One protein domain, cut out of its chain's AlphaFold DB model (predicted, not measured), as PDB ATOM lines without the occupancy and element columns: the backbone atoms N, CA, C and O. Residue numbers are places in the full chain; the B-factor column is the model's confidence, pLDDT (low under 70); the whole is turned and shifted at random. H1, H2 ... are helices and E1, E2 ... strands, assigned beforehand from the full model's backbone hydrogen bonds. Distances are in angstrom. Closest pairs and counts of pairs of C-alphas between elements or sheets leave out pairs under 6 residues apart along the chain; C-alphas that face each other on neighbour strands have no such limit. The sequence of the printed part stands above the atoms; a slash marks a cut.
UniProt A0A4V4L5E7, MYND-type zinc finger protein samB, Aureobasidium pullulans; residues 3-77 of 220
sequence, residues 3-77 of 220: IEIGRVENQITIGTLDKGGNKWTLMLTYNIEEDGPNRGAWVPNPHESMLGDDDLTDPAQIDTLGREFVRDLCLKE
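This is residues 3 to 77 of the 220 residues of the protein "MYND-type zinc finger protein samB" of Aureobasidium pullulans (UniProt A0A4V4L5E7). A twisted antiparallel sheet of four strands has one helix, H1, crossing one of its faces, with no named helix over the other face. The E2 to E3 and E3 to E4 loops reach opposite ends of the longest axis, and a long stretch between E4 and H1 is tied to E3 by a short pairing. The printed part has 75 residues, in the order E1 E2 E3 E4 H1, of mixed class; the strands form a meander, each the antiparallel neighbour of the one before. It is compact, with a radius of gyration of the C-alphas of 12.5 A and spans of 41 by 28 by 23 A.

E1, residues 3 to 8, and E2, residues 11 to 17, form a hairpin, with N 6 and O 13 2.8 A apart. E2 and E3, residues 24 to 32, form the next hairpin, with N 14 and O 28 2.9 A apart. E3 and E4, residues 42 to 44, form the third, with N 31 and O 43 2.8 A apart. Residues 50 to 51 pair antiparallel with residues 26 to 27 of E3 and with residues 54 to 55. H1, residues 59 to 75, is on the sheet at a height over the sheet of 9.0 A, over E2 and only just over E3, where 3 of its C-alphas fall. It runs across the strands, at 66 degrees to E2 on the local plane. The closest C-alphas of E3 and H1 are those of Leu 28 and Ile 62, 6.3 A apart. Every O i to N i+4 pair of H1 is within hydrogen-bond range.

E1 begins at C-alpha 3 (34.396, 43.579, 20.119) and measures 16.2 A, E2 18.1 A, E3 21.2 A and E4 6.5 A. H1 measures 24.2 A and ends at C-alpha 75 (44.690, 45.641, 30.804).

The two C-alphas farthest apart, those of Gly 20 and Pro 37, are 41.0 A apart. The printed part has no cut, the E4 to H1 link is long, and no printed residue has a pLDDT under 70.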
ATOM      1  N   ILE A   3      34.244  44.796  19.324       89.12
ATOM      2  CA  ILE A   3      34.396  43.579  20.119       89.12
ATOM      3  C   ILE A   3      33.010  42.986  20.282       89.12
ATOM      4  O   ILE A   3      32.062  43.740  20.511       89.12
ATOM      5  N   GLU A   4      32.933  41.669  20.204       89.31
ATOM      6  CA  GLU A   4      31.732  40.915  20.505       89.31
ATOM      7  C   GLU A   4      32.082  39.765  21.449       89.31
ATOM      8  O   GLU A   4      33.137  39.136  21.332       89.31
ATOM      9  N   ILE A   5      31.223  39.589  22.448       90.31
ATOM     10  CA  ILE A   5      31.252  38.506  23.424       90.31
ATOM     11  C   ILE A   5      29.804  38.058  23.515       90.31
ATOM     12  O   ILE A   5      28.964  38.789  24.041       90.31
ATOM     13  N   GLY A   6      29.525  36.903  22.935       86.62
ATOM     14  CA  GLY A   6      28.204  36.313  22.867       86.62
ATOM     15  C   GLY A   6      28.199  34.949  23.529       86.62
ATOM     16  O   GLY A   6      29.221  34.265  23.610       86.62
ATOM     17  N   ARG A   7      27.026  34.557  23.997       83.19
ATOM     18  CA  ARG A   7      26.723  33.179  24.346       83.19
ATOM     19  C   ARG A   7      25.456  32.820  23.602       83.19
ATOM     20  O   ARG A   7      24.504  33.583  23.688       83.19
ATOM     21  N   VAL A   8      25.466  31.677  22.935       77.12
ATOM     22  CA  VAL A   8      24.290  31.094  22.298       77.12
ATOM     23  C   VAL A   8      24.234  29.643  22.741       77.12
ATOM     24  O   VAL A   8      25.201  28.902  22.575       77.12
ATOM     25  N   GLU A   9      23.131  29.247  23.373       76.62
ATOM     26  CA  GLU A   9      22.961  27.904  23.941       76.62
ATOM     27  C   GLU A   9      24.139  27.501  24.873       76.62
ATOM     28  O   GLU A   9      24.358  28.111  25.933       76.62
ATOM     29  N   ASN A  10      24.887  26.458  24.504       84.12
ATOM     30  CA  ASN A  10      26.044  25.943  25.236       84.12
ATOM     31  C   ASN A  10      27.390  26.424  24.670       84.12
ATOM     32  O   ASN A  10      28.434  25.910  25.068       84.12
ATOM     33  N   GLN A  11      27.381  27.423  23.787       88.81
ATOM     34  CA  GLN A  11      28.575  27.983  23.169       88.81
ATOM     35  C   GLN A  11      28.814  29.422  23.601       88.81
ATOM     36  O   GLN A  11      27.887  30.204  23.814       88.81
ATOM     37  N   ILE A  12      30.087  29.776  23.724       92.06
ATOM     38  CA  ILE A  12      30.550  31.133  23.979       92.06
ATOM     39  C   ILE A  12      31.479  31.532  22.852       92.06
ATOM     40  O   ILE A  12      32.460  30.844  22.580       92.06
ATOM     41  N   THR A  13      31.201  32.683  22.259       94.44
ATOM     42  CA  THR A  13      31.974  33.223  21.147       94.44
ATOM     43  C   THR A  13      32.525  34.578  21.543       94.44
ATOM     44  O   THR A  13      31.785  35.478  21.947       94.44
ATOM     45  N   ILE A  14      33.841  34.737  21.442       95.50
ATOM     46  CA  ILE A  14      34.532  35.992  21.732       95.50
ATOM     47  C   ILE A  14      35.402  36.407  20.557       95.50
ATOM     48  O   ILE A  14      36.003  35.573  19.882       95.50
ATOM     49  N   GLY A  15      35.540  37.711  20.347       94.94
ATOM     50  CA  GLY A  15      36.537  38.209  19.416       94.94
ATOM     51  C   GLY A  15      36.262  39.604  18.894       94.94
ATOM     52  O   GLY A  15      35.751  40.480  19.602       94.94
ATOM     53  N   THR A  16      36.675  39.838  17.652       93.81
ATOM     54  CA  THR A  16      36.617  41.155  17.026       93.81
ATOM     55  C   THR A  16      35.923  41.121  15.683       93.81
ATOM     56  O   THR A  16      36.157  40.243  14.855       93.81
ATOM     57  N   LEU A  17      35.159  42.173  15.422       91.50
ATOM     58  CA  LEU A  17      34.567  42.440  14.123       91.50
ATOM     59  C   LEU A  17      35.356  43.521  13.380       91.50
ATOM     60  O   LEU A  17      36.077  44.347  13.967       91.50
ATOM     61  N   ASP A  18      35.146  43.547  12.072       89.94
ATOM     62  CA  ASP A  18      35.611  44.584  11.171       89.94
ATOM     63  C   ASP A  18      35.058  45.983  11.542       89.94
ATOM     64  O   ASP A  18      34.328  46.191  12.518       89.94
ATOM     65  N   LYS A  19      35.427  47.012  10.768       85.12
ATOM     66  CA  LYS A  19      34.930  48.378  11.019       85.12
ATOM     67  C   LYS A  19      33.410  48.474  10.843       85.12
ATOM     68  O   LYS A  19      32.784  49.250  11.572       85.12
ATOM     69  N   GLY A  20      32.842  47.703   9.911       82.38
ATOM     70  CA  GLY A  20      31.404  47.606   9.683       82.38
ATOM     71  C   GLY A  20      30.674  46.971  10.863       82.38
ATOM     72  O   GLY A  20      29.609  47.448  11.245       82.38
ATOM     73  N   GLY A  21      31.304  46.020  11.553       82.56
ATOM     74  CA  GLY A  21      30.644  45.169  12.538       82.56
ATOM     75  C   GLY A  21      29.826  44.058  11.891       82.56
ATOM     76  O   GLY A  21      28.889  43.589  12.513       82.56
ATOM     77  N   ASN A  22      30.142  43.703  10.646       85.25
ATOM     78  CA  ASN A  22      29.375  42.742   9.854       85.25
ATOM     79  C   ASN A  22      30.166  41.457   9.595       85.25
ATOM     80  O   ASN A  22      29.585  40.462   9.177       85.25
ATOM     81  N   LYS A  23      31.491  41.490   9.782       90.12
ATOM     82  CA  LYS A  23      32.364  40.343   9.547       90.12
ATOM     83  C   LYS A  23      33.312  40.147  10.721       90.12
ATOM     84  O   LYS A  23      33.961  41.101  11.162       90.12
ATOM     85  N   TRP A  24      33.422  38.907  11.178       93.19
ATOM     86  CA  TRP A  24      34.431  38.495  12.142       93.19
ATOM     87  C   TRP A  24      35.837  38.629  11.553       93.19
ATOM     88  O   TRP A  24      36.100  38.305  10.401       93.19
ATOM     89  N   THR A  25      36.736  39.172  12.362       95.31
ATOM     90  CA  THR A  25      38.180  39.263  12.081       95.31
ATOM     91  C   THR A  25      38.976  38.348  13.004       95.31
ATOM     92  O   THR A  25      40.071  37.927  12.656       95.31
ATOM     93  N   LEU A  26      38.408  38.034  14.164       96.50
ATOM     94  CA  LEU A  26      38.833  37.002  15.092       96.50
ATOM     95  C   LEU A  26      37.552  36.473  15.723       96.50
ATOM     96  O   LEU A  26      36.814  37.279  16.285       96.50
ATOM     97  N   MET A  27      37.306  35.175  15.643       97.06
ATOM     98  CA  MET A  27      36.186  34.502  16.291       97.06
ATOM     99  C   MET A  27      36.753  33.293  17.021       97.06
ATOM    100  O   MET A  27      37.355  32.418  16.408       97.06
ATOM    101  N   LEU A  28      36.631  33.286  18.340       97.94
ATOM    102  CA  LEU A  28      37.094  32.203  19.192       97.94
ATOM    103  C   LEU A  28      35.872  31.631  19.885       97.94
ATOM    104  O   LEU A  28      35.268  32.305  20.725       97.94
ATOM    105  N   THR A  29      35.521  30.408  19.517       97.25
ATOM    106  CA  THR A  29      34.341  29.726  20.039       97.25
ATOM    107  C   THR A  29      34.761  28.675  21.054       97.25
ATOM    108  O   THR A  29      35.761  27.978  20.881       97.25
ATOM    109  N   TYR A  30      33.978  28.555  22.119       97.12
ATOM    110  CA  TYR A  30      34.156  27.589  23.190       97.12
ATOM    111  C   TYR A  30      32.830  26.892  23.466       97.12
ATOM    112  O   TYR A  30      31.810  27.557  23.621       97.12
ATOM    113  N   ASN A  31      32.853  25.571  23.593       94.94
ATOM    114  CA  ASN A  31      31.741  24.818  24.162       94.94
ATOM    115  C   ASN A  31      31.846  24.860  25.692       94.94
ATOM    116  O   ASN A  31      32.947  24.832  26.244       94.94
ATOM    117  N   ILE A  32      30.716  24.922  26.386       92.50
ATOM    118  CA  ILE A  32      30.659  24.837  27.845       92.50
ATOM    119  C   ILE A  32      30.440  23.373  28.224       92.50
ATOM    120  O   ILE A  32      29.452  22.776  27.809       92.50
ATOM    121  N   GLU A  33      31.332  22.804  29.035       92.19
ATOM    122  CA  GLU A  33      31.154  21.456  29.578       92.19
ATOM    123  C   GLU A  33      29.872  21.388  30.427       92.19
ATOM    124  O   GLU A  33      29.708  22.159  31.379       92.19
ATOM    125  N   GLU A  34      28.950  20.486  30.094       86.88
ATOM    126  CA  GLU A  34      27.605  20.468  30.691       86.88
ATOM    127  C   GLU A  34      27.543  19.658  31.991       86.88
ATOM    128  O   GLU A  34      26.771  19.998  32.894       86.88
ATOM    129  N   ASP A  35      28.416  18.656  32.125       87.25
ATOM    130  CA  ASP A  35      28.362  17.643  33.175       87.25
ATOM    131  C   ASP A  35      29.740  17.314  33.775       87.25
ATOM    132  O   ASP A  35      30.803  17.733  33.318       87.25
ATOM    133  N   GLY A  36      29.723  16.534  34.856       90.81
ATOM    134  CA  GLY A  36      30.936  15.998  35.467       90.81
ATOM    135  C   GLY A  36      31.773  17.029  36.245       90.81
ATOM    136  O   GLY A  36      31.307  18.122  36.568       90.81
ATOM    137  N   PRO A  37      33.022  16.676  36.607       92.62
ATOM    138  CA  PRO A  37      33.867  17.499  37.477       92.62
ATOM    139  C   PRO A  37      34.324  18.812  36.827       92.62
ATOM    140  O   PRO A  37      34.715  19.733  37.538       92.62
ATOM    141  N   ASN A  38      34.261  18.898  35.496       89.94
ATOM    142  CA  ASN A  38      34.662  20.072  34.724       89.94
ATOM    143  C   ASN A  38      33.464  20.917  34.272       89.94
ATOM    144  O   ASN A  38      33.658  21.838  33.485       89.94
ATOM    145  N   ARG A  39      32.244  20.629  34.750       89.56
ATOM    146  CA  ARG A  39      31.037  21.379  34.393       89.56
ATOM    147  C   ARG A  39      31.265  22.892  34.481       89.56
ATOM    148  O   ARG A  39      31.686  23.409  35.514       89.56
ATOM    149  N   GLY A  40      30.948  23.597  33.399       86.25
ATOM    150  CA  GLY A  40      31.157  25.033  33.234       86.25
ATOM    151  C   GLY A  40      32.507  25.421  32.619       86.25
ATOM    152  O   GLY A  40      32.710  26.603  32.339       86.25
ATOM    153  N   ALA A  41      33.426  24.475  32.398       91.19
ATOM    154  CA  ALA A  41      34.692  24.741  31.722       91.19
ATOM    155  C   ALA A  41      34.468  25.108  30.251       91.19
ATOM    156  O   ALA A  41      33.623  24.525  29.576       91.19
ATOM    157  N   TRP A  42      35.243  26.075  29.760       94.75
ATOM    158  CA  TRP A  42      35.212  26.500  28.363       94.75
ATOM    159  C   TRP A  42      36.210  25.651  27.578       94.75
ATOM    160  O   TRP A  42      37.419  25.751  27.787       94.75
ATOM    161  N   VAL A  43      35.699  24.812  26.687       96.12
ATOM    162  CA  VAL A  43      36.479  23.915  25.837       96.12
ATOM    163  C   VAL A  43      36.578  24.542  24.446       96.12
ATOM    164  O   VAL A  43      35.534  24.764  23.832       96.12
ATOM    165  N   PRO A  44      37.782  24.849  23.928       97.69
ATOM    166  CA  PRO A  44      37.940  25.415  22.590       97.69
ATOM    167  C   PRO A  44      37.200  24.605  21.520       97.69
ATOM    168  O   PRO A  44      37.304  23.378  21.501       97.69
ATOM    169  N   ASN A  45      36.484  25.285  20.623       96.56
ATOM    170  CA  ASN A  45      35.752  24.688  19.508       96.56
ATOM    171  C   ASN A  45      36.428  25.050  18.168       96.56
ATOM    172  O   ASN A  45      36.188  26.142  17.636       96.56
ATOM    173  N   PRO A  46      37.249  24.154  17.587       96.06
ATOM    174  CA  PRO A  46      37.957  24.421  16.334       96.06
ATOM    175  C   PRO A  46      37.077  24.375  15.081       96.06
ATOM    176  O   PRO A  46      37.528  24.762  14.011       96.06
ATOM    177  N   HIS A  47      35.833  23.899  15.186       93.88
ATOM    178  CA  HIS A  47      34.908  23.861  14.049       93.88
ATOM    179  C   HIS A  47      34.277  25.221  13.744       93.88
ATOM    180  O   HIS A  47      33.745  25.417  12.656       93.88
ATOM    181  N   GLU A  48      34.324  26.141  14.706       93.50
ATOM    182  CA  GLU A  48      33.710  27.466  14.601       93.50
ATOM    183  C   GLU A  48      34.697  28.600  14.875       93.50
ATOM    184  O   GLU A  48      34.338  29.768  14.782       93.50
ATOM    185  N   SER A  49      35.945  28.293  15.227       96.69
ATOM    186  CA  SER A  49      36.943  29.326  15.486       96.69
ATOM    187  C   SER A  49      37.662  29.725  14.199       96.69
ATOM    188  O   SER A  49      38.029  28.875  13.394       96.69
ATOM    189  N   MET A  50      37.924  31.018  14.025       97.31
ATOM    190  CA  MET A  50      38.606  31.559  12.845       97.31
ATOM    191  C   MET A  50      39.428  32.814  13.163       97.31
ATOM    192  O   MET A  50      39.135  33.580  14.088       97.31
ATOM    193  N   LEU A  51      40.441  33.057  12.337       96.06
ATOM    194  CA  LEU A  51      41.255  34.267  12.320       96.06
ATOM    195  C   LEU A  51      41.304  34.815  10.891       96.06
ATOM    196  O   LEU A  51      41.884  34.215   9.993       96.06
ATOM    197  N   GLY A  52      40.729  35.998  10.681       92.75
ATOM    198  CA  GLY A  52      40.650  36.609   9.358       92.75
ATOM    199  C   GLY A  52      39.724  35.830   8.426       92.75
ATOM    200  O   GLY A  52      38.514  35.957   8.549       92.75
ATOM    201  N   ASP A  53      40.303  35.084   7.490       92.62
ATOM    202  CA  ASP A  53      39.593  34.192   6.562       92.62
ATOM    203  C   ASP A  53      39.985  32.717   6.765       92.62
ATOM    204  O   ASP A  53      39.493  31.851   6.045       92.62
ATOM    205  N   ASP A  54      40.859  32.437   7.739       95.19
ATOM    206  CA  ASP A  54      41.415  31.112   7.998       95.19
ATOM    207  C   ASP A  54      40.750  30.465   9.223       95.19
ATOM    208  O   ASP A  54      40.617  31.095  10.280       95.19
ATOM    209  N   ASP A  55      40.387  29.187   9.106       96.19
ATOM    210  CA  ASP A  55      39.860  28.398  10.222       96.19
ATOM    211  C   ASP A  55      40.969  28.082  11.238       96.19
ATOM    212  O   ASP A  55      42.063  27.617  10.894       96.19
ATOM    213  N   LEU A  56      40.679  28.292  12.522       95.81
ATOM    214  CA  LEU A  56      41.558  27.909  13.622       95.81
ATOM    215  C   LEU A  56      41.227  26.480  14.044       95.81
ATOM    216  O   LEU A  56      40.278  26.243  14.782       95.81
ATOM    217  N   THR A  57      42.040  25.528  13.591       95.81
ATOM    218  CA  THR A  57      41.809  24.092  13.829       95.81
ATOM    219  C   THR A  57      42.554  23.528  15.044       95.81
ATOM    220  O   THR A  57      42.252  22.415  15.471       95.81
ATOM    221  N   ASP A  58      43.496  24.279  15.628       97.25
ATOM    222  CA  ASP A  58      44.255  23.876  16.820       97.25
ATOM    223  C   ASP A  58      43.610  24.416  18.119       97.25
ATOM    224  O   ASP A  58      43.652  25.627  18.369       97.25
ATOM    225  N   PRO A  59      43.070  23.544  18.998       97.25
ATOM    226  CA  PRO A  59      42.519  23.940  20.295       97.25
ATOM    227  C   PRO A  59      43.481  24.745  21.180       97.25
ATOM    228  O   PRO A  59      43.050  25.669  21.872       97.25
ATOM    229  N   ALA A  60      44.778  24.417  21.175       97.19
ATOM    230  CA  ALA A  60      45.759  25.087  22.030       97.19
ATOM    231  C   ALA A  60      46.011  26.529  21.569       97.19
ATOM    232  O   ALA A  60      46.166  27.443  22.389       97.19
ATOM    233  N   GLN A  61      46.001  26.747  20.253       97.12
ATOM    234  CA  GLN A  61      46.083  28.076  19.663       97.12
ATOM    235  C   GLN A  61      44.850  28.921  20.008       97.12
ATOM    236  O   GLN A  61      45.005  30.085  20.381       97.12
ATOM    237  N   ILE A  62      43.644  28.344  19.936       97.75
ATOM    238  CA  ILE A  62      42.389  29.028  20.293       97.75
ATOM    239  C   ILE A  62      42.420  29.484  21.756       97.75
ATOM    240  O   ILE A  62      42.186  30.663  22.023       97.75
ATOM    241  N   ASP A  63      42.766  28.590  22.693       96.62
ATOM    242  CA  ASP A  63      42.867  28.925  24.124       96.62
ATOM    243  C   ASP A  63      43.921  30.015  24.375       96.62
ATOM    244  O   ASP A  63      43.667  30.973  25.109       96.62
ATOM    245  N   THR A  64      45.076  29.932  23.705       97.62
ATOM    246  CA  THR A  64      46.125  30.958  23.800       97.62
ATOM    247  C   THR A  64      45.596  32.322  23.358       97.62
ATOM    248  O   THR A  64      45.648  33.282  24.131       97.62
ATOM    249  N   LEU A  65      45.017  32.408  22.157       97.19
ATOM    250  CA  LEU A  65      44.451  33.649  21.626       97.19
ATOM    251  C   LEU A  65      43.313  34.179  22.504       97.19
ATOM    252  O   LEU A  65      43.211  35.389  22.707       97.19
ATOM    253  N   GLY A  66      42.486  33.300  23.070       96.19
ATOM    254  CA  GLY A  66      41.399  33.681  23.971       96.19
ATOM    255  C   GLY A  66      41.903  34.309  25.260       96.19
ATOM    256  O   GLY A  66      41.437  35.378  25.659       96.19
ATOM    257  N   ARG A  67      42.908  33.695  25.891       96.06
ATOM    258  CA  ARG A  67      43.552  34.247  27.091       96.06
ATOM    259  C   ARG A  67      44.185  35.597  26.810       96.06
ATOM    260  O   ARG A  67      44.028  36.519  27.607       96.06
ATOM    261  N   GLU A  68      44.883  35.731  25.686       95.94
ATOM    262  CA  GLU A  68      45.483  37.001  25.282       95.94
ATOM    263  C   GLU A  68      44.432  38.072  25.017       95.94
ATOM    264  O   GLU A  68      44.582  39.201  25.484       95.94
ATOM    265  N   PHE A  69      43.346  37.707  24.339       94.44
ATOM    266  CA  PHE A  69      42.222  38.591  24.075       94.44
ATOM    267  C   PHE A  69      41.607  39.115  25.378       94.44
ATOM    268  O   PHE A  69      41.530  40.329  25.571       94.44
ATOM    269  N   VAL A  70      41.234  38.229  26.309       92.81
ATOM    270  CA  VAL A  70      40.629  38.615  27.598       92.81
ATOM    271  C   VAL A  70      41.602  39.433  28.449       92.81
ATOM    272  O   VAL A  70      41.213  40.461  29.016       92.81
ATOM    273  N   ARG A  71      42.883  39.041  28.498       94.56
ATOM    274  CA  ARG A  71      43.945  39.808  29.169       94.56
ATOM    275  C   ARG A  71      44.014  41.230  28.620       94.56
ATOM    276  O   ARG A  71      44.021  42.189  29.390       94.56
ATOM    277  N   ASP A  72      44.037  41.378  27.302       91.88
ATOM    278  CA  ASP A  72      44.129  42.672  26.635       91.88
ATOM    279  C   ASP A  72      42.878  43.529  26.835       91.88
ATOM    280  O   ASP A  72      43.000  44.751  26.954       91.88
ATOM    281  N   LEU A  73      41.687  42.922  26.891       88.94
ATOM    282  CA  LEU A  73      40.455  43.632  27.242       88.94
ATOM    283  C   LEU A  73      40.561  44.273  28.626       88.94
ATOM    284  O   LEU A  73      40.206  45.446  28.774       88.94
ATOM    285  N   CYS A  74      41.080  43.521  29.599       89.69
ATOM    286  CA  CYS A  74      41.237  43.965  30.980       89.69
ATOM    287  C   CYS A  74      42.326  45.029  31.121       89.69
ATOM    288  O   CYS A  74      42.062  46.121  31.614       89.69
ATOM    289  N   LEU A  75      43.540  44.746  30.639       91.31
ATOM    290  CA  LEU A  75      44.690  45.641  30.804       91.31
ATOM    291  C   LEU A  75      44.532  46.968  30.058       91.31
ATOM    292  O   LEU A  75      45.080  47.980  30.482       91.31
ATOM    293  N   LYS A  76      43.809  46.973  28.933       88.62
ATOM    294  CA  LYS A  76      43.557  48.187  28.137       88.62
ATOM    295  C   LYS A  76      42.229  48.849  28.496       88.62
ATOM    296  O   LYS A  76      41.797  49.727  27.749       88.62
ATOM    297  N   GLU A  77      41.574  48.379  29.560       85.81
ATOM    298  CA  GLU A  77      40.287  48.850  30.066       85.81
ATOM    299  C   GLU A  77      39.291  49.138  28.939       85.81
ATOM    300  O   GLU A  77      38.737  50.234  28.809       85.81
TER     301      GLU A  77